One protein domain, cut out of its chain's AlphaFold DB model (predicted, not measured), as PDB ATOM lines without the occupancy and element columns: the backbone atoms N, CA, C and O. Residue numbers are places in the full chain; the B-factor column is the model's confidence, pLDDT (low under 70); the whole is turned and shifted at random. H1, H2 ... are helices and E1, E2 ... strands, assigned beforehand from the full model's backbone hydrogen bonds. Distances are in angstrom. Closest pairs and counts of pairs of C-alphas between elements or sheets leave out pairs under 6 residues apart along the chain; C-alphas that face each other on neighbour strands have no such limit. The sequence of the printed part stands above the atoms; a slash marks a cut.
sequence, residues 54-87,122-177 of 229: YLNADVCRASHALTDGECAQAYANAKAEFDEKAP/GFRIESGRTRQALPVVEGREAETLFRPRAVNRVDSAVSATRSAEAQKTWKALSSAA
ATOM      1  N   TYR A  54     164.399 125.440  92.980       95.38
ATOM      2  CA  TYR A  54     165.545 125.753  92.138       95.38
ATOM      3  C   TYR A  54     165.214 126.963  91.267       95.38
ATOM      4  O   TYR A  54     164.243 126.944  90.511       95.38
ATOM      5  N   LEU A  55     166.023 128.021  91.348       95.69
ATOM      6  CA  LEU A  55     165.812 129.244  90.563       95.69
ATOM      7  C   LEU A  55     165.928 128.983  89.051       95.69
ATOM      8  O   LEU A  55     165.160 129.516  88.253       95.69
ATOM      9  N   ASN A  56     166.899 128.160  88.658       96.12
ATOM     10  CA  ASN A  56     167.188 127.796  87.275       96.12
ATOM     11  C   ASN A  56     167.896 126.427  87.213       96.12
ATOM     12  O   ASN A  56     168.178 125.811  88.247       96.12
ATOM     13  N   ALA A  57     168.172 125.946  85.999       96.19
ATOM     14  CA  ALA A  57     168.839 124.663  85.783       96.19
ATOM     15  C   ALA A  57     170.244 124.602  86.416       96.19
ATOM     16  O   ALA A  57     170.639 123.545  86.900       96.19
ATOM     17  N   ASP A  58     170.985 125.712  86.472       96.62
ATOM     18  CA  ASP A  58     172.342 125.756  87.038       96.62
ATOM     19  C   ASP A  58     172.337 125.484  88.539       96.62
ATOM     20  O   ASP A  58     173.155 124.710  89.031       96.62
ATOM     21  N   VAL A  59     171.366 126.055  89.257       96.19
ATOM     22  CA  VAL A  59     171.187 125.806  90.693       96.19
ATOM     23  C   VAL A  59     170.827 124.338  90.953       96.19
ATOM     24  O   VAL A  59     171.353 123.741  91.887       96.19
ATOM     25  N   CYS A  60     169.990 123.734  90.103       95.94
ATOM     26  CA  CYS A  60     169.675 122.300  90.172       95.94
ATOM     27  C   CYS A  60     170.909 121.416  89.922       95.94
ATOM     28  O   CYS A  60     171.117 120.421  90.618       95.94
ATOM     29  N   ARG A  61     171.765 121.789  88.960       96.19
ATOM     30  CA  ARG A  61     173.016 121.065  88.677       96.19
ATOM     31  C   ARG A  61     173.994 121.157  89.839       96.19
ATOM     32  O   ARG A  61     174.538 120.145  90.269       96.19
ATOM     33  N   ALA A  62     174.158 122.356  90.397       94.75
ATOM     34  CA  ALA A  62     175.027 122.599  91.545       94.75
ATOM     35  C   ALA A  62     174.587 121.830  92.802       94.75
ATOM     36  O   ALA A  62     175.421 121.489  93.638       94.75
ATOM     37  N   SER A  63     173.290 121.530  92.943       92.56
ATOM     38  CA  SER A  63     172.779 120.730  94.059       92.56
ATOM     39  C   SER A  63     172.912 119.220  93.848       92.56
ATOM     40  O   SER A  63     172.597 118.464  94.766       92.56
ATOM     41  N   HIS A  64     173.318 118.769  92.656       92.06
ATOM     42  CA  HIS A  64     173.393 117.354  92.273       92.06
ATOM     43  C   HIS A  64     172.094 116.569  92.548       92.06
ATOM     44  O   HIS A  64     172.129 115.384  92.880       92.06
ATOM     45  N   ALA A  65     170.935 117.232  92.434       86.38
ATOM     46  CA  ALA A  65     169.637 116.605  92.701       86.38
ATOM     47  C   ALA A  65     169.199 115.662  91.569       86.38
ATOM     48  O   ALA A  65     168.507 114.670  91.810       86.38
ATOM     49  N   LEU A  66     169.606 115.979  90.340       91.50
ATOM     50  CA  LEU A  66     169.373 115.216  89.118       91.50
ATOM     51  C   LEU A  66     170.655 115.207  88.276       91.50
ATOM     52  O   LEU A  66     171.620 115.904  88.592       91.50
ATOM     53  N   THR A  67     170.652 114.448  87.183       94.94
ATOM     54  CA  THR A  67     171.671 114.603  86.139       94.94
ATOM     55  C   THR A  67     171.554 115.968  85.450       94.94
ATOM     56  O   THR A  67     170.489 116.590  85.441       94.94
ATOM     57  N   ASP A  68     172.633 116.427  84.815       95.25
ATOM     58  CA  ASP A  68     172.655 117.720  84.119       95.25
ATOM     59  C   ASP A  68     171.554 117.852  83.058       95.25
ATOM     60  O   ASP A  68     170.899 118.894  82.962       95.25
ATOM     61  N   GLY A  69     171.319 116.779  82.294       95.00
ATOM     62  CA  GLY A  69     170.267 116.731  81.278       95.00
ATOM     63  C   GLY A  69     168.869 116.813  81.885       95.00
ATOM     64  O   GLY A  69     168.036 117.582  81.411       95.00
ATOM     65  N   GLU A  70     168.627 116.087  82.974       96.00
ATOM     66  CA  GLU A  70     167.353 116.119  83.694       96.00
ATOM     67  C   GLU A  70     167.088 117.494  84.333       96.00
ATOM     68  O   GLU A  70     165.958 117.968  84.291       96.00
ATOM     69  N   CYS A  71     168.099 118.183  84.878       96.19
ATOM     70  CA  CYS A  71     167.929 119.549  85.396       96.19
ATOM     71  C   CYS A  71     167.547 120.543  84.288       96.19
ATOM     72  O   CYS A  71     166.682 121.400  84.495       96.19
ATOM     73  N   ALA A  72     168.161 120.428  83.104       96.62
ATOM     74  CA  ALA A  72     167.811 121.259  81.953       96.62
ATOM     75  C   ALA A  72     166.379 120.977  81.463       96.62
ATOM     76  O   ALA A  72     165.610 121.912  81.238       96.62
ATOM     77  N   GLN A  73     166.002 119.698  81.364       96.56
ATOM     78  CA  GLN A  73     164.651 119.263  80.995       96.56
ATOM     79  C   GLN A  73     163.610 119.730  82.017       96.56
ATOM     80  O   GLN A  73     162.592 120.301  81.637       96.56
ATOM     81  N   ALA A  74     163.883 119.565  83.312       96.56
ATOM     82  CA  ALA A  74     163.000 119.997  84.390       96.56
ATOM     83  C   ALA A  74     162.702 121.499  84.313       96.56
ATOM     84  O   ALA A  74     161.538 121.896  84.354       96.56
ATOM     85  N   TYR A  75     163.740 122.327  84.147       97.06
ATOM     86  CA  TYR A  75     163.571 123.771  84.013       97.06
ATOM     87  C   TYR A  75     162.785 124.141  82.749       97.06
ATOM     88  O   TYR A  75     161.839 124.923  82.829       97.06
ATOM     89  N   ALA A  76     163.132 123.556  81.597       97.19
ATOM     90  CA  ALA A  76     162.454 123.831  80.331       97.19
ATOM     91  C   ALA A  76     160.968 123.440  80.372       97.19
ATOM     92  O   ALA A  76     160.112 124.202  79.925       97.19
ATOM     93  N   ASN A  77     160.653 122.287  80.958       96.75
ATOM     94  CA  ASN A  77     159.287 121.791  81.067       96.75
ATOM     95  C   ASN A  77     158.468 122.619  82.067       96.75
ATOM     96  O   ASN A  77     157.336 122.992  81.769       96.75
ATOM     97  N   ALA A  78     159.037 122.961  83.229       96.62
ATOM     98  CA  ALA A  78     158.375 123.835  84.196       96.62
ATOM     99  C   ALA A  78     158.114 125.228  83.609       96.62
ATOM    100  O   ALA A  78     157.024 125.774  83.774       96.62
ATOM    101  N   LYS A  79     159.085 125.779  82.871       96.25
ATOM    102  CA  LYS A  79     158.924 127.056  82.179       96.25
ATOM    103  C   LYS A  79     157.846 126.990  81.097       96.25
ATOM    104  O   LYS A  79     157.029 127.897  81.029       96.25
ATOM    105  N   ALA A  80     157.800 125.930  80.295       95.75
ATOM    106  CA  ALA A  80     156.759 125.767  79.282       95.75
ATOM    107  C   ALA A  80     155.361 125.639  79.901       95.75
ATOM    108  O   ALA A  80     154.410 126.226  79.396       95.75
ATOM    109  N   GLU A  81     155.229 124.921  81.020       95.75
ATOM    110  CA  GLU A  81     153.974 124.870  81.774       95.75
ATOM    111  C   GLU A  81     153.559 126.254  82.283       95.75
ATOM    112  O   GLU A  81     152.388 126.627  82.188       95.75
ATOM    113  N   PHE A  82     154.522 127.020  82.798       95.38
ATOM    114  CA  PHE A  82     154.289 128.384  83.247       95.38
ATOM    115  C   PHE A  82     153.853 129.291  82.092       95.38
ATOM    116  O   PHE A  82     152.798 129.910  82.179       95.38
ATOM    117  N   ASP A  83     154.609 129.330  80.995       93.38
ATOM    118  CA  ASP A  83     154.310 130.168  79.830       93.38
ATOM    119  C   ASP A  83     152.947 129.808  79.216       93.38
ATOM    120  O   ASP A  83     152.214 130.678  78.744       93.38
ATOM    121  N   GLU A  84     152.575 128.525  79.263       93.06
ATOM    122  CA  GLU A  84     151.295 128.059  78.755       93.06
ATOM    123  C   GLU A  84     150.120 128.478  79.650       93.06
ATOM    124  O   GLU A  84     149.098 128.921  79.126       93.06
ATOM    125  N   LYS A  85     150.237 128.345  80.977       93.81
ATOM    126  CA  LYS A  85     149.087 128.458  81.897       93.81
ATOM    127  C   LYS A  85     149.063 129.691  82.789       93.81
ATOM    128  O   LYS A  85     148.057 129.912  83.462       93.81
ATOM    129  N   ALA A  86     150.120 130.499  82.815       93.38
ATOM    130  CA  ALA A  86     150.181 131.678  83.669       93.38
ATOM    131  C   ALA A  86     149.010 132.640  83.375       93.38
ATOM    132  O   ALA A  86     148.828 133.052  82.225       93.38
ATOM    133  N   PRO A  87     148.201 133.023  84.382       92.88
ATOM    134  CA  PRO A  87     147.058 133.909  84.175       92.88
ATOM    135  C   PRO A  87     147.505 135.301  83.721       92.88
ATOM    136  O   PRO A  87     148.456 135.871  84.259       92.88
ATOM    137  N   GLY A 122     161.035 130.073  90.115       95.06
ATOM    138  CA  GLY A 122     161.847 128.903  89.841       95.06
ATOM    139  C   GLY A 122     160.961 127.699  89.582       95.06
ATOM    140  O   GLY A 122     159.808 127.834  89.170       95.06
ATOM    141  N   PHE A 123     161.491 126.519  89.860       95.69
ATOM    142  CA  PHE A 123     160.770 125.261  89.769       95.69
ATOM    143  C   PHE A 123     161.109 124.373  90.960       95.69
ATOM    144  O   PHE A 123     162.188 124.471  91.544       95.69
ATOM    145  N   ARG A 124     160.184 123.490  91.318       94.94
ATOM    146  CA  ARG A 124     160.422 122.422  92.289       94.94
ATOM    147  C   ARG A 124     160.372 121.078  91.585       94.94
ATOM    148  O   ARG A 124     159.700 120.931  90.562       94.94
ATOM    149  N   ILE A 125     161.078 120.107  92.151       93.62
ATOM    150  CA  ILE A 125     161.037 118.722  91.690       93.62
ATOM    151  C   ILE A 125     160.263 117.918  92.722       93.62
ATOM    152  O   ILE A 125     160.666 117.823  93.881       93.62
ATOM    153  N   GLU A 126     159.152 117.340  92.296       91.19
ATOM    154  CA  GLU A 126     158.358 116.451  93.126       91.19
ATOM    155  C   GLU A 126     158.928 115.035  93.055       91.19
ATOM    156  O   GLU A 126     159.264 114.511  91.984       91.19
ATOM    157  N   SER A 127     159.076 114.430  94.233       81.31
ATOM    158  CA  SER A 127     159.531 113.052  94.378       81.31
ATOM    159  C   SER A 127     158.352 112.100  94.193       81.31
ATOM    160  O   SER A 127     157.279 112.317  94.745       81.31
ATOM    161  N   GLY A 128     158.547 111.029  93.427       79.81
ATOM    162  CA  GLY A 128     157.507 110.050  93.119       79.81
ATOM    163  C   GLY A 128     158.034 108.942  92.212       79.81
ATOM    164  O   GLY A 128     159.232 108.885  91.931       79.81
ATOM    165  N   ARG A 129     157.144 108.061  91.728       77.94
ATOM    166  CA  ARG A 129     157.510 107.001  90.759       77.94
ATOM    167  C   ARG A 129     158.147 107.580  89.496       77.94
ATOM    168  O   ARG A 129     159.068 106.993  88.940       77.94
ATOM    169  N   THR A 130     157.659 108.738  89.070       86.06
ATOM    170  CA  THR A 130     158.266 109.573  88.042       86.06
ATOM    171  C   THR A 130     158.571 110.927  88.662       86.06
ATOM    172  O   THR A 130     157.718 111.524  89.314       86.06
ATOM    173  N   ARG A 131     159.806 111.404  88.490       92.25
ATOM    174  CA  ARG A 131     160.176 112.752  88.925       92.25
ATOM    175  C   ARG A 131     159.469 113.763  88.037       92.25
ATOM    176  O   ARG A 131     159.475 113.625  86.808       92.25
ATOM    177  N   GLN A 132     158.873 114.766  88.661       94.44
ATOM    178  CA  GLN A 132     158.097 115.778  87.964       94.44
ATOM    179  C   GLN A 132     158.565 117.179  88.339       94.44
ATOM    180  O   GLN A 132     158.943 117.426  89.479       94.44
ATOM    181  N   ALA A 133     158.549 118.085  87.370       94.94
ATOM    182  CA  ALA A 133     158.886 119.483  87.545       94.94
ATOM    183  C   ALA A 133     157.610 120.326  87.550       94.94
ATOM    184  O   ALA A 133     156.754 120.173  86.672       94.94
ATOM    185  N   LEU A 134     157.507 121.225  88.526       94.81
ATOM    186  CA  LEU A 134     156.405 122.172  88.654       94.81
ATOM    187  C   LEU A 134     156.970 123.595  88.773       94.81
ATOM    188  O   LEU A 134     157.889 123.802  89.574       94.81
ATOM    189  N   PRO A 135     156.457 124.578  88.013       95.56
ATOM    190  CA  PRO A 135     156.843 125.966  88.214       95.56
ATOM    191  C   PRO A 135     156.370 126.457  89.582       95.56
ATOM    192  O   PRO A 135     155.301 126.090  90.068       95.56
ATOM    193  N   VAL A 136     157.182 127.308  90.201       94.31
ATOM    194  CA  VAL A 136     156.879 127.913  91.495       94.31
ATOM    195  C   VAL A 136     156.572 129.385  91.282       94.31
ATOM    196  O   VAL A 136     157.390 130.144  90.757       94.31
ATOM    197  N   VAL A 137     155.381 129.784  91.712       93.81
ATOM    198  CA  VAL A 137     154.890 131.161  91.703       93.81
ATOM    199  C   VAL A 137     154.461 131.505  93.126       93.81
ATOM    200  O   VAL A 137     153.957 130.655  93.853       93.81
ATOM    201  N   GLU A 138     154.656 132.749  93.547       89.69
ATOM    202  CA  GLU A 138     154.200 133.205  94.860       89.69
ATOM    203  C   GLU A 138     152.784 133.775  94.768       89.69
ATOM    204  O   GLU A 138     152.546 134.773  94.086       89.69
ATOM    205  N   GLY A 139     151.833 133.181  95.484       84.75
ATOM    206  CA  GLY A 139     150.451 133.653  95.503       84.75
ATOM    207  C   GLY A 139     149.509 132.681  96.194       84.75
ATOM    208  O   GLY A 139     149.843 131.517  96.384       84.75
ATOM    209  N   ARG A 140     148.313 133.160  96.550       74.88
ATOM    210  CA  ARG A 140     147.278 132.325  97.186       74.88
ATOM    211  C   ARG A 140     146.736 131.245  96.249       74.88
ATOM    212  O   ARG A 140     146.272 130.214  96.713       74.88
ATOM    213  N   GLU A 141     146.800 131.495  94.946       75.06
ATOM    214  CA  GLU A 141     146.268 130.615  93.900       75.06
ATOM    215  C   GLU A 141     147.367 129.850  93.151       75.06
ATOM    216  O   GLU A 141     147.074 129.137  92.203       75.06
ATOM    217  N   ALA A 142     148.639 129.982  93.539       73.00
ATOM    218  CA  ALA A 142     149.757 129.472  92.745       73.00
ATOM    219  C   ALA A 142     149.774 127.942  92.583       73.00
ATOM    220  O   ALA A 142     150.211 127.440  91.551       73.00
ATOM    221  N   GLU A 143     149.288 127.200  93.578       69.06
ATOM    222  CA  GLU A 143     149.397 125.736  93.606       69.06
ATOM    223  C   GLU A 143     148.378 125.019  92.708       69.06
ATOM    224  O   GLU A 143     148.596 123.870  92.340       69.06
ATOM    225  N   THR A 144     147.278 125.675  92.324       73.38
ATOM    226  CA  THR A 144     146.176 125.030  91.585       73.38
ATOM    227  C   THR A 144     146.238 125.233  90.070       73.38
ATOM    228  O   THR A 144     145.433 124.657  89.339       73.38
ATOM    229  N   LEU A 145     147.183 126.039  89.577       81.19
ATOM    230  CA  LEU A 145     147.212 126.491  88.178       81.19
ATOM    231  C   LEU A 145     148.074 125.619  87.276       81.19
ATOM    232  O   LEU A 145     147.811 125.500  86.078       81.19
ATOM    233  N   PHE A 146     149.110 125.021  87.847       90.88
ATOM    234  CA  PHE A 146     150.141 124.337  87.089       90.88
ATOM    235  C   PHE A 146     150.005 122.834  87.256       90.88
ATOM    236  O   PHE A 146     149.682 122.331  88.331       90.88
ATOM    237  N   ARG A 147     150.253 122.102  86.172       90.31
ATOM    238  CA  ARG A 147     150.332 120.647  86.197       90.31
ATOM    239  C   ARG A 147     151.794 120.215  86.120       90.31
ATOM    240  O   ARG A 147     152.543 120.754  85.306       90.31
ATOM    241  N   PRO A 148     152.203 119.230  86.928       90.94
ATOM    242  CA  PRO A 148     153.563 118.723  86.884       90.94
ATOM    243  C   PRO A 148     153.885 118.118  85.510       90.94
ATOM    244  O   PRO A 148     153.092 117.348  84.961       90.94
ATOM    245  N   ARG A 149     155.069 118.425  84.968       93.75
ATOM    246  CA  ARG A 149     155.599 117.801  83.742       93.75
ATOM    247  C   ARG A 149     156.726 116.829  84.079       93.75
ATOM    248  O   ARG A 149     157.470 117.038  85.030       93.75
ATOM    249  N   ALA A 150     156.851 115.742  83.321       94.00
ATOM    250  CA  ALA A 150     157.872 114.726  83.583       94.00
ATOM    251  C   ALA A 150     159.290 115.283  83.371       94.00
ATOM    252  O   ALA A 150     159.522 116.037  82.432       94.00
ATOM    253  N   VAL A 151     160.236 114.901  84.229       94.31
ATOM    254  CA  VAL A 151     161.638 115.361  84.157       94.31
ATOM    255  C   VAL A 151     162.454 114.596  83.112       94.31
ATOM    256  O   VAL A 151     163.410 115.136  82.582       94.31
ATOM    257  N   ASN A 152     162.077 113.355  82.803       92.69
ATOM    258  CA  ASN A 152     162.874 112.417  82.003       92.69
ATOM    259  C   ASN A 152     162.716 112.560  80.477       92.69
ATOM    260  O   ASN A 152     163.200 111.712  79.727       92.69
ATOM    261  N   ARG A 153     161.981 113.570  80.007       92.62
ATOM    262  CA  ARG A 153     161.764 113.842  78.582       92.62
ATOM    263  C   ARG A 153     161.587 115.332  78.354       92.62
ATOM    264  O   ARG A 153     161.120 116.041  79.239       92.62
ATOM    265  N   VAL A 154     161.903 115.798  77.153       93.06
ATOM    266  CA  VAL A 154     161.616 117.179  76.753       93.06
ATOM    267  C   VAL A 154     160.123 117.298  76.438       93.06
ATOM    268  O   VAL A 154     159.612 116.605  75.563       93.06
ATOM    269  N   ASP A 155     159.433 118.171  77.161       91.25
ATOM    270  CA  ASP A 155     158.029 118.543  76.969       91.25
ATOM    271  C   ASP A 155     157.898 120.061  77.160       91.25
ATOM    272  O   ASP A 155     157.210 120.566  78.050       91.25
ATOM    273  N   SER A 156     158.658 120.796  76.347       90.50
ATOM    274  CA  SER A 156     158.760 122.255  76.394       90.50
ATOM    275  C   SER A 156     157.848 122.955  75.381       90.50
ATOM    276  O   SER A 156     157.984 124.154  75.147       90.50
ATOM    277  N   ALA A 157     156.947 122.212  74.734       91.44
ATOM    278  CA  ALA A 157     156.023 122.774  73.760       91.44
ATOM    279  C   ALA A 157     154.916 123.571  74.467       91.44
ATOM    280  O   ALA A 157     154.305 123.089  75.430       91.44
ATOM    281  N   VAL A 158     154.651 124.769  73.944       90.88
ATOM    282  CA  VAL A 158     153.572 125.665  74.375       90.88
ATOM    283  C   VAL A 158     152.514 125.704  73.279       90.88
ATOM    284  O   VAL A 158     152.835 125.923  72.112       90.88
ATOM    285  N   SER A 159     151.251 125.484  73.643       92.12
ATOM    286  CA  SER A 159     150.124 125.523  72.704       92.12
ATOM    287  C   SER A 159     149.215 126.712  72.987       92.12
ATOM    288  O   SER A 159     148.683 126.836  74.088       92.12
ATOM    289  N   ALA A 160     148.965 127.545  71.970       89.31
ATOM    290  CA  ALA A 160     148.055 128.686  72.081       89.31
ATOM    291  C   ALA A 160     146.632 128.262  72.487       89.31
ATOM    292  O   ALA A 160     145.990 128.943  73.287       89.31
ATOM    293  N   THR A 161     146.160 127.112  71.993       92.75
ATOM    294  CA  THR A 161     144.856 126.545  72.359       92.75
ATOM    295  C   THR A 161     144.807 126.190  73.843       92.75
ATOM    296  O   THR A 161     143.890 126.620  74.543       92.75
ATOM    297  N   ARG A 162     145.831 125.485  74.351       90.25
ATOM    298  CA  ARG A 162     145.919 125.129  75.778       90.25
ATOM    299  C   ARG A 162     146.061 126.363  76.663       90.25
ATOM    300  O   ARG A 162     145.451 126.423  77.727       90.25
ATOM    301  N   SER A 163     146.788 127.381  76.205       89.81
ATOM    302  CA  SER A 163     146.862 128.665  76.899       89.81
ATOM    303  C   SER A 163     145.514 129.363  76.979       89.81
ATOM    304  O   SER A 163     145.128 129.823  78.051       89.81
ATOM    305  N   ALA A 164     144.772 129.431  75.873       90.19
ATOM    306  CA  ALA A 164     143.450 130.044  75.855       90.19
ATOM    307  C   ALA A 164     142.468 129.307  76.780       90.19
ATOM    308  O   ALA A 164     141.709 129.953  77.505       90.19
ATOM    309  N   GLU A 165     142.507 127.975  76.800       91.88
ATOM    310  CA  GLU A 165     141.720 127.155  77.722       91.88
ATOM    311  C   GLU A 165     142.107 127.418  79.182       91.88
ATOM    312  O   GLU A 165     141.236 127.732  79.990       91.88
ATOM    313  N   ALA A 166     143.403 127.418  79.509       90.25
ATOM    314  CA  ALA A 166     143.885 127.710  80.858       90.25
ATOM    315  C   ALA A 166     143.425 129.092  81.355       90.25
ATOM    316  O   ALA A 166     142.999 129.222  82.505       90.25
ATOM    317  N   GLN A 167     143.414 130.112  80.484       90.69
ATOM    318  CA  GLN A 167     142.857 131.428  80.828       90.69
ATOM    319  C   GLN A 167     141.354 131.369  81.118       90.69
ATOM    320  O   GLN A 167     140.883 132.040  82.037       90.69
ATOM    321  N   LYS A 168     140.584 130.599  80.338       90.69
ATOM    322  CA  LYS A 168     139.142 130.419  80.574       90.69
ATOM    323  C   LYS A 168     138.900 129.724  81.914       90.69
ATOM    324  O   LYS A 168     138.108 130.219  82.713       90.69
ATOM    325  N   THR A 169     139.617 128.633  82.184       89.69
ATOM    326  CA  THR A 169     139.521 127.885  83.442       89.69
ATOM    327  C   THR A 169     139.882 128.758  84.637       89.69
ATOM    328  O   THR A 169     139.135 128.788  85.611       89.69
ATOM    329  N   TRP A 170     140.974 129.526  84.558       87.75
ATOM    330  CA  TRP A 170     141.356 130.431  85.640       87.75
ATOM    331  C   TRP A 170     140.277 131.484  85.905       87.75
ATOM    332  O   TRP A 170     139.860 131.636  87.048       87.75
ATOM    333  N   LYS A 171     139.747 132.143  84.863       87.81
ATOM    334  CA  LYS A 171     138.666 133.135  85.013       87.81
ATOM    335  C   LYS A 171     137.419 132.545  85.681       87.81
ATOM    336  O   LYS A 171     136.783 133.211  86.503       87.81
ATOM    337  N   ALA A 172     137.071 131.301  85.350       86.56
ATOM    338  CA  ALA A 172     135.960 130.589  85.979       86.56
ATOM    339  C   ALA A 172     136.235 130.304  87.468       86.56
ATOM    340  O   ALA A 172     135.393 130.585  88.317       86.56
ATOM    341  N   LEU A 173     137.436 129.827  87.809       82.12
ATOM    342  CA  LEU A 173     137.825 129.562  89.198       82.12
ATOM    343  C   LEU A 173     137.905 130.848  90.034       82.12
ATOM    344  O   LEU A 173     137.395 130.890  91.154       82.12
ATOM    345  N   SER A 174     138.483 131.918  89.484       79.44
ATOM    346  CA  SER A 174     138.632 133.197  90.181       79.44
ATOM    347  C   SER A 174     137.287 133.888  90.414       79.44
ATOM    348  O   SER A 174     137.086 134.519  91.449       79.44
ATOM    349  N   SER A 175     136.343 133.767  89.474       75.44
ATOM    350  CA  SER A 175     134.993 134.324  89.644       75.44
ATOM    351  C   SER A 175     134.172 133.540  90.673       75.44
ATOM    352  O   SER A 175     133.501 134.156  91.502       75.44
ATOM    353  N   ALA A 176     134.293 132.209  90.708       67.81
ATOM    354  CA  ALA A 176     133.669 131.373  91.735       67.81
ATOM    355  C   ALA A 176     134.219 131.659  93.148       67.81
ATOM    356  O   ALA A 176     133.451 131.725  94.109       67.81
ATOM    357  N   ALA A 177     135.531 131.898  93.270       62.53
ATOM    358  CA  ALA A 177     136.168 132.258  94.536       62.53
ATOM    359  C   ALA A 177     135.662 133.603  95.097       62.53
ATOM    360  O   ALA A 177     135.468 133.728  96.306       62.53
TER     361      ALA A 177
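What this domain is: This is residues 54 to 87 and 122 to 177 of the 229 residues of the protein "Uncharacterized protein DUF1190" of Roseiarcus fermentans (UniProt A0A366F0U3). A long helix, H2, forms the spine, with the short helix H1 folded back beside its first end, the two-stranded hairpin E1 E2 packed across its side, and H3 meeting its other end at a corner. A long unnamed stretch, residues 138 to 159, runs back past E2 before it leads to H3. The printed part has 90 residues, with H1, H2, E1, E2 and H3 in that order; the sheet, E1 - E2, is antiparallel and the class is mixed, helices and strands. The whole is compact, with a radius of gyration of the C-alphas of 13.6 A, yet elongated, spanning 42 by 26 by 24 A.

Where its parts are: H1 is residues 57 to 62, beginning at C-alpha 57 (168.839, 124.663, 85.783). H2, residues 68 to 85, is 26.0 A long. E1 is residues 122 to 126 and E2 residues 132 to 137, 16.2 A long. H3, residues 160 to 177, is 25.7 A long and ends at C-alpha 177 (136.168, 132.258, 94.536).

How they stand to each other: H1 and H2 form a helical hairpin: they touch, with the C-alphas of Ala 57 and Cys 71 closest at 5.2 A, and run opposite ways at a shallow tilt of 33 degrees, only just short of steep. The closest C-alphas of H2 and E2 are those of Ala 78 and Pro 135, 4.8 A apart. E1 and E2 form an antiparallel hairpin at 142 degrees; N 124 and O 134, at 2.9 A, are within hydrogen-bond range. Residues 132 to 133 of E2 pair with residues 149 to 150, antiparallel. H2 touches H3 with residues 84 to 85 alone, the C-alphas of Glu 84 and Ser 163 closest at 4.8 A, at a steep tilt of 64 degrees, the same way. H1 and H3 are apart. In H1, H2 and H3 every O i to N i+4 pair is within hydrogen-bond range.

The domain as a whole: The C-alphas farthest apart, those of Ala 62 and Ala 176, are 42.3 A apart. Residues 88 to 121 are not printed, and C-alphas 87 and 122 are 16.6 A apart across this cut. The link from E2 to H3 is long, with 22 residues. The pLDDT is under 70 at residue 143 and residues 176 to 177.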